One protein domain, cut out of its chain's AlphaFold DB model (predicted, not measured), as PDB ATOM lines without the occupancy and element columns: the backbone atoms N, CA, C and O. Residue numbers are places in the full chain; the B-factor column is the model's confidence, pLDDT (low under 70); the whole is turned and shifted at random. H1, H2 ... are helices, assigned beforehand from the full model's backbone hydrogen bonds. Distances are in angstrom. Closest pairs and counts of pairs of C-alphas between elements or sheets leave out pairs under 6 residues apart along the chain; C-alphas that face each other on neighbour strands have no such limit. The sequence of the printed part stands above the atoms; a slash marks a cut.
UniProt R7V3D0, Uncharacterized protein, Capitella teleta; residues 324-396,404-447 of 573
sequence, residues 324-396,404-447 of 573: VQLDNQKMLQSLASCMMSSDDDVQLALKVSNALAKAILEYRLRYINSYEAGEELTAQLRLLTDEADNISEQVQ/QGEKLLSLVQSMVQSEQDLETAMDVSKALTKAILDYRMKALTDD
ATOM      1  N   VAL A 324     104.122  88.399  67.650       80.38
ATOM      2  CA  VAL A 324     105.463  88.956  67.393       80.38
ATOM      3  C   VAL A 324     105.898  89.867  68.542       80.38
ATOM      4  O   VAL A 324     107.050  89.822  68.967       80.38
ATOM      5  N   GLN A 325     104.968  90.646  69.098       77.50
ATOM      6  CA  GLN A 325     105.255  91.535  70.222       77.50
ATOM      7  C   GLN A 325     105.642  90.756  71.492       77.50
ATOM      8  O   GLN A 325     106.603  91.111  72.178       77.50
ATOM      9  N   LEU A 326     104.946  89.651  71.778       82.19
ATOM     10  CA  LEU A 326     105.252  88.803  72.931       82.19
ATOM     11  C   LEU A 326     106.627  88.125  72.808       82.19
ATOM     12  O   LEU A 326     107.349  87.998  73.800       82.19
ATOM     13  N   ASP A 327     106.992  87.690  71.603       84.31
ATOM     14  CA  ASP A 327     108.287  87.057  71.350       84.31
ATOM     15  C   ASP A 327     109.440  88.064  71.470       84.31
ATOM     16  O   ASP A 327     110.477  87.748  72.063       84.31
ATOM     17  N   ASN A 328     109.224  89.307  71.026       75.81
ATOM     18  CA  ASN A 328     110.204  90.375  71.191       75.81
ATOM     19  C   ASN A 328     110.451  90.702  72.670       75.81
ATOM     20  O   ASN A 328     111.598  90.798  73.111       75.81
ATOM     21  N   GLN A 329     109.381  90.803  73.462       79.62
ATOM     22  CA  GLN A 329     109.481  91.091  74.890       79.62
ATOM     23  C   GLN A 329     110.244  89.994  75.648       79.62
ATOM     24  O   GLN A 329     111.101  90.292  76.482       79.62
ATOM     25  N   LYS A 330     109.982  88.719  75.337       84.19
ATOM     26  CA  LYS A 330     110.694  87.585  75.952       84.19
ATOM     27  C   LYS A 330     112.182  87.592  75.619       84.19
ATOM     28  O   LYS A 330     113.002  87.309  76.489       84.19
ATOM     29  N   MET A 331     112.539  87.927  74.382       84.31
ATOM     30  CA  MET A 331     113.936  88.005  73.965       84.31
ATOM     31  C   MET A 331     114.670  89.146  74.679       84.31
ATOM     32  O   MET A 331     115.755  88.931  75.214       84.31
ATOM     33  N   LEU A 332     114.052  90.322  74.788       79.12
ATOM     34  CA  LEU A 332     114.594  91.443  75.562       79.12
ATOM     35  C   LEU A 332     114.813  91.055  77.035       79.12
ATOM     36  O   LEU A 332     115.895  91.264  77.579       79.12
ATOM     37  N   GLN A 333     113.846  90.379  77.658       81.62
ATOM     38  CA  GLN A 333     113.993  89.869  79.027       81.62
ATOM     39  C   GLN A 333     115.106  88.813  79.164       81.62
ATOM     40  O   GLN A 333     115.819  88.790  80.171       81.62
ATOM     41  N   SER A 334     115.307  87.960  78.153       85.25
ATOM     42  CA  SER A 334     116.433  87.015  78.159       85.25
ATOM     43  C   SER A 334     117.792  87.715  78.064       85.25
ATOM     44  O   SER A 334     118.738  87.285  78.716       85.25
ATOM     45  N   LEU A 335     117.885  88.836  77.340       82.00
ATOM     46  CA  LEU A 335     119.111  89.636  77.268       82.00
ATOM     47  C   LEU A 335     119.410  90.335  78.601       82.00
ATOM     48  O   LEU A 335     120.561  90.358  79.026       82.00
ATOM     49  N   ALA A 336     118.384  90.831  79.301       81.88
ATOM     50  CA  ALA A 336     118.544  91.454  80.621       81.88
ATOM     51  C   ALA A 336     119.039  90.486  81.711       81.88
ATOM     52  O   ALA A 336     119.643  90.922  82.687       81.88
ATOM     53  N   SER A 337     118.780  89.183  81.563       85.06
ATOM     54  CA  SER A 337     119.194  88.146  82.522       85.06
ATOM     55  C   SER A 337     120.517  87.462  82.160       85.06
ATOM     56  O   SER A 337     120.930  86.523  82.843       85.06
ATOM     57  N   CYS A 338     121.203  87.926  81.112       81.94
ATOM     58  CA  CYS A 338     122.461  87.340  80.669       81.94
ATOM     59  C   CYS A 338     123.581  87.596  81.694       81.94
ATOM     60  O   CYS A 338     123.987  88.736  81.924       81.94
ATOM     61  N   MET A 339     124.085  86.528  82.321       83.69
ATOM     62  CA  MET A 339     125.257  86.590  83.196       83.69
ATOM     63  C   MET A 339     126.541  86.529  82.372       83.69
ATOM     64  O   MET A 339     126.755  85.592  81.606       83.69
ATOM     65  N   MET A 340     127.419  87.500  82.584       90.56
ATOM     66  CA  MET A 340     128.667  87.645  81.838       90.56
ATOM     67  C   MET A 340     129.761  86.854  82.543       90.56
ATOM     68  O   MET A 340     130.077  87.140  83.700       90.56
ATOM     69  N   SER A 341     130.299  85.831  81.881       90.00
ATOM     70  CA  SER A 341     131.318  84.952  82.477       90.00
ATOM     71  C   SER A 341     132.674  85.066  81.786       90.00
ATOM     72  O   SER A 341     133.670  84.605  82.335       90.00
ATOM     73  N   SER A 342     132.715  85.676  80.601       93.62
ATOM     74  CA  SER A 342     133.912  85.837  79.781       93.62
ATOM     75  C   SER A 342     134.032  87.257  79.219       93.62
ATOM     76  O   SER A 342     133.042  87.986  79.136       93.62
ATOM     77  N   ASP A 343     135.242  87.647  78.803       89.81
ATOM     78  CA  ASP A 343     135.470  88.937  78.133       89.81
ATOM     79  C   ASP A 343     134.740  89.010  76.779       89.81
ATOM     80  O   ASP A 343     134.215  90.058  76.406       89.81
ATOM     81  N   ASP A 344     134.594  87.875  76.090       89.88
ATOM     82  CA  ASP A 344     133.833  87.781  74.841       89.88
ATOM     83  C   ASP A 344     132.341  88.109  75.054       89.88
ATOM     84  O   ASP A 344     131.752  88.856  74.264       89.88
ATOM     85  N   ASP A 345     131.736  87.640  76.158       87.94
ATOM     86  CA  ASP A 345     130.357  87.998  76.534       87.94
ATOM     87  C   ASP A 345     130.228  89.506  76.796       87.94
ATOM     88  O   ASP A 345     129.211  90.121  76.466       87.94
ATOM     89  N   VAL A 346     131.274  90.113  77.367       89.50
ATOM     90  CA  VAL A 346     131.353  91.552  77.660       89.50
ATOM     91  C   VAL A 346     131.396  92.376  76.397       89.50
ATOM     92  O   VAL A 346     130.633  93.335  76.262       89.50
ATOM     93  N   GLN A 347     132.213  91.967  75.436       88.75
ATOM     94  CA  GLN A 347     132.265  92.615  74.135       88.75
ATOM     95  C   GLN A 347     130.947  92.456  73.367       88.75
ATOM     96  O   GLN A 347     130.478  93.417  72.750       88.75
ATOM     97  N   LEU A 348     130.313  91.280  73.418       87.56
ATOM     98  CA  LEU A 348     129.030  91.052  72.754       87.56
ATOM     99  C   LEU A 348     127.906  91.883  73.384       87.56
ATOM    100  O   LEU A 348     127.171  92.558  72.666       87.56
ATOM    101  N   ALA A 349     127.784  91.886  74.709       85.75
ATOM    102  CA  ALA A 349     126.774  92.676  75.407       85.75
ATOM    103  C   ALA A 349     126.972  94.181  75.222       85.75
ATOM    104  O   ALA A 349     125.990  94.909  75.093       85.75
ATOM    105  N   LEU A 350     128.222  94.652  75.155       89.25
ATOM    106  CA  LEU A 350     128.516  96.047  74.842       89.25
ATOM    107  C   LEU A 350     128.030  96.402  73.429       89.25
ATOM    108  O   LEU A 350     127.354  97.414  73.251       89.25
ATOM    109  N   LYS A 351     128.289  95.539  72.436       87.12
ATOM    110  CA  LYS A 351     127.775  95.709  71.065       87.12
ATOM    111  C   LYS A 351     126.245  95.727  71.031       87.12
ATOM    112  O   LYS A 351     125.664  96.601  70.392       87.12
ATOM    113  N   VAL A 352     125.593  94.808  71.748       87.25
ATOM    114  CA  VAL A 352     124.125  94.754  71.859       87.25
ATOM    115  C   VAL A 352     123.574  96.016  72.525       87.25
ATOM    116  O   VAL A 352     122.621  96.593  72.010       87.25
ATOM    117  N   SER A 353     124.188  96.483  73.616       87.00
ATOM    118  CA  SER A 353     123.785  97.713  74.309       87.00
ATOM    119  C   SER A 353     123.890  98.936  73.394       87.00
ATOM    120  O   SER A 353     122.942  99.715  73.300       87.00
ATOM    121  N   ASN A 354     124.988  99.060  72.643       86.81
ATOM    122  CA  ASN A 354     125.187 100.159  71.696       86.81
ATOM    123  C   ASN A 354     124.158 100.131  70.554       86.81
ATOM    124  O   ASN A 354     123.570 101.162  70.227       86.81
ATOM    125  N   ALA A 355     123.879  98.957  69.977       86.31
ATOM    126  CA  ALA A 355     122.856  98.829  68.940       86.31
ATOM    127  C   ALA A 355     121.443  99.119  69.464       86.31
ATOM    128  O   ALA A 355     120.644  99.739  68.762       86.31
ATOM    129  N   LEU A 356     121.143  98.720  70.700       84.06
ATOM    130  CA  LEU A 356     119.875  99.017  71.359       84.06
ATOM    131  C   LEU A 356     119.726 100.524  71.609       84.06
ATOM    132  O   LEU A 356     118.687 101.095  71.288       84.06
ATOM    133  N   ALA A 357     120.779 101.189  72.095       85.56
ATOM    134  CA  ALA A 357     120.806 102.639  72.272       85.56
ATOM    135  C   ALA A 357     120.574 103.382  70.944       85.56
ATOM    136  O   ALA A 357     119.755 104.303  70.891       85.56
ATOM    137  N   LYS A 358     121.214 102.930  69.856       88.12
ATOM    138  CA  LYS A 358     120.984 103.454  68.503       88.12
ATOM    139  C   LYS A 358     119.526 103.281  68.063       88.12
ATOM    140  O   LYS A 358     118.902 104.248  67.634       88.12
ATOM    141  N   ALA A 359     118.950 102.090  68.237       82.75
ATOM    142  CA  ALA A 359     117.559 101.813  67.871       82.75
ATOM    143  C   ALA A 359     116.552 102.673  68.661       82.75
ATOM    144  O   ALA A 359     115.609 103.219  68.086       82.75
ATOM    145  N   ILE A 360     116.780 102.854  69.969       85.62
ATOM    146  CA  ILE A 360     115.993 103.739  70.845       85.62
ATOM    147  C   ILE A 360     116.045 105.184  70.328       85.62
ATOM    148  O   ILE A 360     115.019 105.866  70.256       85.62
ATOM    149  N   LEU A 361     117.234 105.659  69.958       85.94
ATOM    150  CA  LEU A 361     117.445 107.024  69.489       85.94
ATOM    151  C   LEU A 361     116.808 107.261  68.111       85.94
ATOM    152  O   LEU A 361     116.103 108.254  67.929       85.94
ATOM    153  N   GLU A 362     116.943 106.318  67.177       86.38
ATOM    154  CA  GLU A 362     116.254 106.344  65.881       86.38
ATOM    155  C   GLU A 362     114.725 106.298  66.015       86.38
ATOM    156  O   GLU A 362     114.010 106.956  65.251       86.38
ATOM    157  N   TYR A 363     114.199 105.530  66.974       86.88
ATOM    158  CA  TYR A 363     112.767 105.507  67.270       86.88
ATOM    159  C   TYR A 363     112.289 106.877  67.765       86.88
ATOM    160  O   TYR A 363     111.328 107.432  67.226       86.88
ATOM    161  N   ARG A 364     113.002 107.476  68.730       86.25
ATOM    162  CA  ARG A 364     112.693 108.825  69.238       86.25
ATOM    163  C   ARG A 364     112.783 109.884  68.143       86.25
ATOM    164  O   ARG A 364     111.913 110.743  68.066       86.25
ATOM    165  N   LEU A 365     113.779 109.795  67.264       81.19
ATOM    166  CA  LEU A 365     113.917 110.664  66.095       81.19
ATOM    167  C   LEU A 365     112.718 110.565  65.150       81.19
ATOM    168  O   LEU A 365     112.186 111.586  64.717       81.19
ATOM    169  N   ARG A 366     112.271 109.346  64.832       84.69
ATOM    170  CA  ARG A 366     111.071 109.127  64.008       84.69
ATOM    171  C   ARG A 366     109.823 109.702  64.674       84.69
ATOM    172  O   ARG A 366     109.018 110.335  63.996       84.69
ATOM    173  N   TYR A 367     109.698 109.537  65.990       80.56
ATOM    174  CA  TYR A 367     108.586 110.083  66.761       80.56
ATOM    175  C   TYR A 367     108.593 111.619  66.778       80.56
ATOM    176  O   TYR A 367     107.574 112.240  66.489       80.56
ATOM    177  N   ILE A 368     109.744 112.247  67.028       75.81
ATOM    178  CA  ILE A 368     109.887 113.712  67.046       75.81
ATOM    179  C   ILE A 368     109.608 114.304  65.662       75.81
ATOM    180  O   ILE A 368     108.866 115.271  65.567       75.81
ATOM    181  N   ASN A 369     110.125 113.699  64.587       74.88
ATOM    182  CA  ASN A 369     109.895 114.174  63.216       74.88
ATOM    183  C   ASN A 369     108.438 114.030  62.745       74.88
ATOM    184  O   ASN A 369     108.063 114.648  61.751       74.88
ATOM    185  N   SER A 370     107.609 113.239  63.438       76.38
ATOM    186  CA  SER A 370     106.168 113.172  63.158       76.38
ATOM    187  C   SER A 370     105.401 114.418  63.626       76.38
ATOM    188  O   SER A 370     104.284 114.659  63.168       76.38
ATOM    189  N   TYR A 371     106.014 115.246  64.479       63.22
ATOM    190  CA  TYR A 371     105.519 116.560  64.872       63.22
ATOM    191  C   TYR A 371     106.421 117.631  64.238       63.22
ATOM    192  O   TYR A 371     107.635 117.592  64.398       63.22
ATOM    193  N   GLU A 372     105.845 118.590  63.507       50.25
ATOM    194  CA  GLU A 372     106.516 119.558  62.603       50.25
ATOM    195  C   GLU A 372     107.558 120.527  63.239       50.25
ATOM    196  O   GLU A 372     107.863 121.571  62.673       50.25
ATOM    197  N   ALA A 373     108.143 120.225  64.402       52.44
ATOM    198  CA  ALA A 373     109.085 121.088  65.126       52.44
ATOM    199  C   ALA A 373     110.490 120.472  65.343       52.44
ATOM    200  O   ALA A 373     111.234 120.927  66.208       52.44
ATOM    201  N   GLY A 374     110.865 119.431  64.590       52.53
ATOM    202  CA  GLY A 374     112.010 118.572  64.924       52.53
ATOM    203  C   GLY A 374     113.371 118.835  64.260       52.53
ATOM    204  O   GLY A 374     114.303 118.110  64.588       52.53
ATOM    205  N   GLU A 375     113.551 119.789  63.338       67.50
ATOM    206  CA  GLU A 375     114.763 119.803  62.482       67.50
ATOM    207  C   GLU A 375     116.097 119.980  63.240       67.50
ATOM    208  O   GLU A 375     117.065 119.275  62.950       67.50
ATOM    209  N   GLU A 376     116.159 120.866  64.240       66.00
ATOM    210  CA  GLU A 376     117.404 121.145  64.979       66.00
ATOM    211  C   GLU A 376     117.782 120.011  65.946       66.00
ATOM    212  O   GLU A 376     118.938 119.585  66.003       66.00
ATOM    213  N   LEU A 377     116.796 119.458  66.658       63.88
ATOM    214  CA  LEU A 377     117.001 118.319  67.556       63.88
ATOM    215  C   LEU A 377     117.350 117.049  66.764       63.88
ATOM    216  O   LEU A 377     118.206 116.268  67.181       63.88
ATOM    217  N   THR A 378     116.755 116.881  65.580       67.69
ATOM    218  CA  THR A 378     117.084 115.787  64.663       67.69
ATOM    219  C   THR A 378     118.518 115.877  64.150       67.69
ATOM    220  O   THR A 378     119.181 114.848  64.029       67.69
ATOM    221  N   ALA A 379     119.035 117.083  63.896       70.75
ATOM    222  CA  ALA A 379     120.429 117.272  63.503       70.75
ATOM    223  C   ALA A 379     121.411 116.892  64.627       70.75
ATOM    224  O   ALA A 379     122.384 116.188  64.367       70.75
ATOM    225  N   GLN A 380     121.138 117.287  65.877       64.38
ATOM    226  CA  GLN A 380     121.992 116.940  67.025       64.38
ATOM    227  C   GLN A 380     122.004 115.432  67.311       64.38
ATOM    228  O   GLN A 380     123.054 114.846  67.557       64.38
ATOM    229  N   LEU A 381     120.844 114.782  67.228       67.62
ATOM    230  CA  LEU A 381     120.721 113.342  67.456       67.62
ATOM    231  C   LEU A 381     121.344 112.510  66.317       67.62
ATOM    232  O   LEU A 381     121.890 111.441  66.580       67.62
ATOM    233  N   ARG A 382     121.342 113.004  65.068       72.81
ATOM    234  CA  ARG A 382     122.097 112.375  63.967       72.81
ATOM    235  C   ARG A 382     123.603 112.392  64.219       72.81
ATOM    236  O   ARG A 382     124.225 111.350  64.080       72.81
ATOM    237  N   LEU A 383     124.156 113.514  64.685       71.06
ATOM    238  CA  LEU A 383     125.583 113.597  65.029       71.06
ATOM    239  C   LEU A 383     125.979 112.578  66.109       71.06
ATOM    240  O   LEU A 383     127.011 111.928  65.982       71.06
ATOM    241  N   LEU A 384     125.136 112.386  67.130       64.31
ATOM    242  CA  LEU A 384     125.361 111.365  68.163       64.31
ATOM    243  C   LEU A 384     125.259 109.931  67.619       64.31
ATOM    244  O   LEU A 384     125.944 109.035  68.105       64.31
ATOM    245  N   THR A 385     124.411 109.707  66.612       69.06
ATOM    246  CA  THR A 385     124.298 108.402  65.938       69.06
ATOM    247  C   THR A 385     125.563 108.093  65.139       69.06
ATOM    248  O   THR A 385     126.096 106.993  65.243       69.06
ATOM    249  N   ASP A 386     126.068 109.081  64.400       70.31
ATOM    250  CA  ASP A 386     127.289 108.959  63.601       70.31
ATOM    251  C   ASP A 386     128.525 108.740  64.496       70.31
ATOM    252  O   ASP A 386     129.421 107.962  64.162       70.31
ATOM    253  N   GLU A 387     128.568 109.378  65.671       65.38
ATOM    254  CA  GLU A 387     129.617 109.153  66.671       65.38
ATOM    255  C   GLU A 387     129.565 107.729  67.247       65.38
ATOM    256  O   GLU A 387     130.603 107.073  67.366       65.38
ATOM    257  N   ALA A 388     128.368 107.207  67.536       57.38
ATOM    258  CA  ALA A 388     128.193 105.830  67.996       57.38
ATOM    259  C   ALA A 388     128.622 104.793  66.938       57.38
ATOM    260  O   ALA A 388     129.234 103.779  67.286       57.38
ATOM    261  N   ASP A 389     128.355 105.058  65.656       68.12
ATOM    262  CA  ASP A 389     128.795 104.203  64.548       68.12
ATOM    263  C   ASP A 389     130.321 104.211  64.392       68.12
ATOM    264  O   ASP A 389     130.923 103.146  64.264       68.12
ATOM    265  N   ASN A 390     130.961 105.378  64.514       67.12
ATOM    266  CA  ASN A 390     132.422 105.500  64.492       67.12
ATOM    267  C   ASN A 390     133.078 104.731  65.658       67.12
ATOM    268  O   ASN A 390     134.062 104.017  65.466       67.12
ATOM    269  N   ILE A 391     132.499 104.798  66.864       56.16
ATOM    270  CA  ILE A 391     132.962 104.002  68.016       56.16
ATOM    271  C   ILE A 391     132.795 102.499  67.742       56.16
ATOM    272  O   ILE A 391     133.671 101.709  68.091       56.16
ATOM    273  N   SER A 392     131.695 102.083  67.106       59.44
ATOM    274  CA  SER A 392     131.471 100.678  66.746       59.44
ATOM    275  C   SER A 392     132.466 100.174  65.694       59.44
ATOM    276  O   SER A 392     132.913  99.029  65.783       59.44
ATOM    277  N   GLU A 393     132.820 101.007  64.715       66.56
ATOM    278  CA  GLU A 393     133.774 100.678  63.649       66.56
ATOM    279  C   GLU A 393     135.201 100.530  64.209       66.56
ATOM    280  O   GLU A 393     135.893  99.563  63.894       66.56
ATOM    281  N   GLN A 394     135.597 101.377  65.168       52.84
ATOM    282  CA  GLN A 394     136.888 101.268  65.867       52.84
ATOM    283  C   GLN A 394     137.044  99.981  66.700       52.84
ATOM    284  O   GLN A 394     138.162  99.571  67.005       52.84
ATOM    285  N   VAL A 395     135.942  99.317  67.065       55.81
ATOM    286  CA  VAL A 395     135.947  98.053  67.826       55.81
ATOM    287  C   VAL A 395     136.027  96.819  66.902       55.81
ATOM    288  O   VAL A 395     136.212  95.700  67.383       55.81
ATOM    289  N   GLN A 396     135.905  96.971  65.577       54.78
ATOM    290  CA  GLN A 396     135.852  95.846  64.629       54.78
ATOM    291  C   GLN A 396     137.214  95.315  64.141       54.78
ATOM    292  O   GLN A 396     137.248  94.234  63.553       54.78
ATOM    293  N   GLN A 404     126.785  85.298  64.344       60.50
ATOM    294  CA  GLN A 404     125.653  85.266  65.274       60.50
ATOM    295  C   GLN A 404     125.391  86.633  65.922       60.50
ATOM    296  O   GLN A 404     124.228  87.009  66.056       60.50
ATOM    297  N   GLY A 405     126.434  87.407  66.243       69.19
ATOM    298  CA  GLY A 405     126.287  88.761  66.779       69.19
ATOM    299  C   GLY A 405     125.653  89.720  65.780       69.19
ATOM    300  O   GLY A 405     124.730  90.432  66.147       69.19
ATOM    301  N   GLU A 406     126.041  89.692  64.504       71.62
ATOM    302  CA  GLU A 406     125.424  90.565  63.488       71.62
ATOM    303  C   GLU A 406     123.923  90.296  63.303       71.62
ATOM    304  O   GLU A 406     123.126  91.232  63.207       71.62
ATOM    305  N   LYS A 407     123.508  89.022  63.333       74.69
ATOM    306  CA  LYS A 407     122.083  88.656  63.307       74.69
ATOM    307  C   LYS A 407     121.345  89.159  64.543       74.69
ATOM    308  O   LYS A 407     120.223  89.639  64.414       74.69
ATOM    309  N   LEU A 408     121.968  89.073  65.720       70.88
ATOM    310  CA  LEU A 408     121.398  89.584  66.964       70.88
ATOM    311  C   LEU A 408     121.261  91.115  66.934       70.88
ATOM    312  O   LEU A 408     120.227  91.633  67.338       70.88
ATOM    313  N   LEU A 409     122.250  91.837  66.399       75.44
ATOM    314  CA  LEU A 409     122.217  93.301  66.284       75.44
ATOM    315  C   LEU A 409     121.118  93.771  65.323       75.44
ATOM    316  O   LEU A 409     120.349  94.670  65.663       75.44
ATOM    317  N   SER A 410     120.993  93.127  64.158       76.75
ATOM    318  CA  SER A 410     119.916  93.413  63.200       76.75
ATOM    319  C   SER A 410     118.532  93.115  63.791       76.75
ATOM    320  O   SER A 410     117.594  93.894  63.611       76.75
ATOM    321  N   LEU A 411     118.414  92.027  64.559       75.25
ATOM    322  CA  LEU A 411     117.181  91.661  65.246       75.25
ATOM    323  C   LEU A 411     116.807  92.711  66.296       75.25
ATOM    324  O   LEU A 411     115.697  93.231  66.248       75.25
ATOM    325  N   VAL A 412     117.751  93.113  67.150       75.38
ATOM    326  CA  VAL A 412     117.556  94.149  68.177       75.38
ATOM    327  C   VAL A 412     117.118  95.487  67.571       75.38
ATOM    328  O   VAL A 412     116.184  96.109  68.075       75.38
ATOM    329  N   GLN A 413     117.713  95.905  66.449       80.25
ATOM    330  CA  GLN A 413     117.289  97.116  65.734       80.25
ATOM    331  C   GLN A 413     115.851  97.025  65.213       80.25
ATOM    332  O   GLN A 413     115.116  98.013  65.234       80.25
ATOM    333  N   SER A 414     115.420  95.841  64.775       81.62
ATOM    334  CA  SER A 414     114.060  95.627  64.274       81.62
ATOM    335  C   SER A 414     112.991  95.551  65.369       81.62
ATOM    336  O   SER A 414     111.808  95.648  65.052       81.62
ATOM    337  N   MET A 415     113.373  95.382  66.638       75.19
ATOM    338  CA  MET A 415     112.433  95.124  67.737       75.19
ATOM    339  C   MET A 415     111.821  96.389  68.345       75.19
ATOM    340  O   MET A 415     110.748  96.304  68.934       75.19
ATOM    341  N   VAL A 416     112.448  97.561  68.196       84.31
ATOM    342  CA  VAL A 416     111.931  98.821  68.759       84.31
ATOM    343  C   VAL A 416     110.940  99.458  67.780       84.31
ATOM    344  O   VAL A 416     111.289 100.354  67.007       84.31
ATOM    345  N   GLN A 417     109.702  98.957  67.768       84.50
ATOM    346  CA  GLN A 417     108.638  99.445  66.874       84.50
ATOM    347  C   GLN A 417     107.505 100.161  67.615       84.50
ATOM    348  O   GLN A 417     106.784 100.956  67.008       84.50
ATOM    349  N   SER A 418     107.352  99.920  68.917       87.12
ATOM    350  CA  SER A 418     106.331 100.540  69.764       87.12
ATOM    351  C   SER A 418     106.926 101.246  70.986       87.12
ATOM    352  O   SER A 418     108.084 101.044  71.347       87.12
ATOM    353  N   GLU A 419     106.118 102.077  71.650       81.00
ATOM    354  CA  GLU A 419     106.502 102.758  72.896       81.00
ATOM    355  C   GLU A 419     106.761 101.758  74.038       81.00
ATOM    356  O   GLU A 419     107.670 101.943  74.841       81.00
ATOM    357  N   GLN A 420     106.026 100.644  74.056       81.19
ATOM    358  CA  GLN A 420     106.244  99.562  75.017       81.19
ATOM    359  C   GLN A 420     107.564  98.815  74.755       81.19
ATOM    360  O   GLN A 420     108.267  98.438  75.699       81.19
ATOM    361  N   ASP A 421     107.938  98.636  73.482       79.56
ATOM    362  CA  ASP A 421     109.246  98.076  73.118       79.56
ATOM    363  C   ASP A 421     110.374  99.038  73.501       79.56
ATOM    364  O   ASP A 421     111.431  98.588  73.932       79.56
ATOM    365  N   LEU A 422     110.146 100.354  73.392       84.75
ATOM    366  CA  LEU A 422     111.099 101.390  73.793       84.75
ATOM    367  C   LEU A 422     111.399 101.339  75.296       84.75
ATOM    368  O   LEU A 422     112.564 101.391  75.685       84.75
ATOM    369  N   GLU A 423     110.367 101.237  76.136       84.19
ATOM    370  CA  GLU A 423     110.524 101.119  77.591       84.19
ATOM    371  C   GLU A 423     111.286  99.840  77.956       84.19
ATOM    372  O   GLU A 423     112.311  99.898  78.637       84.19
ATOM    373  N   THR A 424     110.876  98.704  77.381       82.12
ATOM    374  CA  THR A 424     111.552  97.417  77.595       82.12
ATOM    375  C   THR A 424     113.011  97.467  77.120       82.12
ATOM    376  O   THR A 424     113.907  96.993  77.812       82.12
ATOM    377  N   ALA A 425     113.283  98.073  75.963       79.00
ATOM    378  CA  ALA A 425     114.632  98.261  75.435       79.00
ATOM    379  C   ALA A 425     115.500  99.140  76.353       79.00
ATOM    380  O   ALA A 425     116.666  98.823  76.586       79.00
ATOM    381  N   MET A 426     114.953 100.221  76.918       84.38
ATOM    382  CA  MET A 426     115.687 101.043  77.886       84.38
ATOM    383  C   MET A 426     116.056 100.246  79.142       84.38
ATOM    384  O   MET A 426     117.186 100.354  79.616       84.38
ATOM    385  N   ASP A 427     115.148  99.413  79.651       83.81
ATOM    386  CA  ASP A 427     115.417  98.574  80.823       83.81
ATOM    387  C   ASP A 427     116.478  97.505  80.542       83.81
ATOM    388  O   ASP A 427     117.381  97.300  81.357       83.81
ATOM    389  N   VAL A 428     116.448  96.885  79.357       81.06
ATOM    390  CA  VAL A 428     117.501  95.952  78.922       81.06
ATOM    391  C   VAL A 428     118.848  96.657  78.792       81.06
ATOM    392  O   VAL A 428     119.852  96.130  79.266       81.06
ATOM    393  N   SER A 429     118.891  97.855  78.201       85.25
ATOM    394  CA  SER A 429     120.129  98.638  78.078       85.25
ATOM    395  C   SER A 429     120.736  98.947  79.451       85.25
ATOM    396  O   SER A 429     121.938  98.748  79.662       85.25
ATOM    397  N   LYS A 430     119.907  99.359  80.420       83.69
ATOM    398  CA  LYS A 430     120.337  99.597  81.806       83.69
ATOM    399  C   LYS A 430     120.856  98.318  82.464       83.69
ATOM    400  O   LYS A 430     121.922  98.347  83.080       83.69
ATOM    401  N   ALA A 431     120.143  97.200  82.310       83.31
ATOM    402  CA  ALA A 431     120.538  95.911  82.874       83.31
ATOM    403  C   ALA A 431     121.878  95.416  82.305       83.31
ATOM    404  O   ALA A 431     122.761  95.037  83.073       83.31
ATOM    405  N   LEU A 432     122.067  95.497  80.982       81.12
ATOM    406  CA  LEU A 432     123.325  95.138  80.319       81.12
ATOM    407  C   LEU A 432     124.478  96.035  80.775       81.12
ATOM    408  O   LEU A 432     125.552  95.540  81.103       81.12
ATOM    409  N   THR A 433     124.251  97.347  80.858       85.00
ATOM    410  CA  THR A 433     125.268  98.299  81.332       85.00
ATOM    411  C   THR A 433     125.690  97.984  82.766       85.00
ATOM    412  O   THR A 433     126.883  97.941  83.066       85.00
ATOM    413  N   LYS A 434     124.726  97.687  83.645       89.25
ATOM    414  CA  LYS A 434     125.002  97.261  85.019       89.25
ATOM    415  C   LYS A 434     125.800  95.955  85.059       89.25
ATOM    416  O   LYS A 434     126.782  95.883  85.789       89.25
ATOM    417  N   ALA A 435     125.425  94.953  84.263       86.00
ATOM    418  CA  ALA A 435     126.136  93.674  84.203       86.00
ATOM    419  C   ALA A 435     127.593  93.838  83.728       86.00
ATOM    420  O   ALA A 435     128.499  93.244  84.315       86.00
ATOM    421  N   ILE A 436     127.833  94.700  82.731       87.81
ATOM    422  CA  ILE A 436     129.181  95.027  82.237       87.81
ATOM    423  C   ILE A 436     130.022  95.683  83.342       87.81
ATOM    424  O   ILE A 436     131.195  95.340  83.514       87.81
ATOM    425  N   LEU A 437     129.437  96.617  84.099       89.06
ATOM    426  CA  LEU A 437     130.117  97.275  85.218       89.06
ATOM    427  C   LEU A 437     130.424  96.295  86.354       89.06
ATOM    428  O   LEU A 437     131.558  96.267  86.830       89.06
ATOM    429  N   ASP A 438     129.456  95.461  86.743       87.75
ATOM    430  CA  ASP A 438     129.624  94.444  87.786       87.75
ATOM    431  C   ASP A 438     130.746  93.452  87.411       87.75
ATOM    432  O   ASP A 438     131.597  93.136  88.246       87.75
ATOM    433  N   TYR A 439     130.813  93.023  86.142       93.56
ATOM    434  CA  TYR A 439     131.896  92.168  85.642       93.56
ATOM    435  C   TYR A 439     133.266  92.848  85.746       93.56
ATOM    436  O   TYR A 439     134.205  92.265  86.288       93.56
ATOM    437  N   ARG A 440     133.395  94.099  85.276       90.75
ATOM    438  CA  ARG A 440     134.669  94.839  85.333       90.75
ATOM    439  C   ARG A 440     135.126  95.094  86.766       90.75
ATOM    440  O   ARG A 440     136.310  94.955  87.058       90.75
ATOM    441  N   MET A 441     134.200  95.431  87.661       91.56
ATOM    442  CA  MET A 441     134.499  95.606  89.083       91.56
ATOM    443  C   MET A 441     135.006  94.308  89.713       91.56
ATOM    444  O   MET A 441     135.968  94.344  90.475       91.56
ATOM    445  N   LYS A 442     134.406  93.166  89.356       91.62
ATOM    446  CA  LYS A 442     134.855  91.855  89.827       91.62
ATOM    447  C   LYS A 442     136.243  91.485  89.289       91.62
ATOM    448  O   LYS A 442     137.088  91.042  90.060       91.62
ATOM    449  N   ALA A 443     136.503  91.726  88.002       90.31
ATOM    450  CA  ALA A 443     137.815  91.479  87.402       90.31
ATOM    451  C   ALA A 443     138.927  92.270  88.118       90.31
ATOM    452  O   ALA A 443     139.968  91.713  88.453       90.31
ATOM    453  N   LEU A 444     138.666  93.537  88.464       90.44
ATOM    454  CA  LEU A 444     139.606  94.363  89.230       90.44
ATOM    455  C   LEU A 444     139.850  93.849  90.658       90.44
ATOM    456  O   LEU A 444     140.931  94.067  91.201       90.44
ATOM    457  N   THR A 445     138.866  93.206  91.297       89.94
ATOM    458  CA  THR A 445     139.048  92.638  92.643       89.94
ATOM    459  C   THR A 445     139.800  91.313  92.637       89.94
ATOM    460  O   THR A 445     140.570  91.063  93.566       89.94
ATOM    461  N   ASP A 446     139.609  90.494  91.601       87.25
ATOM    462  CA  ASP A 446     140.263  89.188  91.483       87.25
ATOM    463  C   ASP A 446     141.781  89.361  91.247       87.25
ATOM    464  O   ASP A 446     142.585  88.691  91.899       87.25
ATOM    465  N   ASP A 447     142.191  90.368  90.463       81.75
ATOM    466  CA  ASP A 447     143.609  90.709  90.234       81.75
ATOM    467  C   ASP A 447     144.359  91.133  91.516       81.75
ATOM    468  O   ASP A 447     145.580  90.991  91.619       81.75
TER     469      ASP A 447
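AT A GLANCE: This is residues 324 to 396 and 404 to 447 of the 573 residues of an uncharacterized protein of Capitella teleta (UniProt R7V3D0). The long helix H2 is the core of an elongated helical bundle, with H3, H4 and the longest helix, H5, packed round it on three sides at shallow tilts. H1 packs on part of H5, so that H5 has H2 and H1 as its two partners, while H3 makes a helical hairpin with H2. The printed part has 117 residues with five named helices, H1 to H5 in chain order, and no named strand; its class is all helix. The whole is compact, with a radius of gyration of the C-alphas of 15.5 A, and its C-alphas span 54 by 33 by 24 A.

IN THESE COORDINATES: H5, residues 419 to 447, is the longest helix at 42.7 A; it runs from C-alpha 419 at (106.502, 102.758, 72.896) to C-alpha 447 at (143.609, 90.709, 90.234). H2, residues 343 to 369, is 38.9 A long and has its centre 2.5 A from the mean of the C-alphas. H3, residues 375 to 394, is 29.1 A long. H1, residues 324 to 336, measures 18.8 A and begins at C-alpha 324, (105.463, 88.956, 67.393). H4, residues 404 to 415, measures 16.7 A.

HOW THE PARTS SIT: H5 touches H2, the hub, which touches three helices. These two run opposite ways at a shallow tilt of 28 degrees, and their closest C-alphas, those of Ser 353 and Ser 429, are 5.3 A apart. H3 touches H2 in the hairpin, opposite ways at a shallow tilt of 17 degrees, with the C-alphas of Leu 365 and Thr 378 closest at 6.2 A. H4 touches H2 at residues 348 to 359 of H2 alone; the two run the same way at a shallow tilt of 25 degrees, and the closest C-alphas, of Ala 359 and Gln 413, are 5.2 A apart. H1 touches H5 at residues 421 to 432 of H5 alone, the same way at a shallow tilt of 18 degrees; the closest C-alphas are those of Ala 336 and Val 428, 4.9 A apart. H1 and H4 are close but not clearly touching, with the C-alphas of Asn 328 and Met 415 closest at 6.3 A. H3 is apart from H1, H4 and H5. In H1, H2, H3, H4 and H5, every O i to N i+4 pair is within hydrogen-bond range.

THE WHOLE: The C-alphas farthest apart, those of Glu 372 and Asp 447, are 54.5 A from each other. Residues 397 to 403 are not printed, and C-alphas 396 and 404 are 14.7 A apart across this cut, in the link from H3 to H4. Of the links that are printed whole, H2 to H3 and H4 to H5 are tight and H1 to H2 is short. The mean pLDDT of the printed part is 79.0; 24 residues are under 70, among them 371 to 378 and 387 to 396, and H3 has a mean of 65.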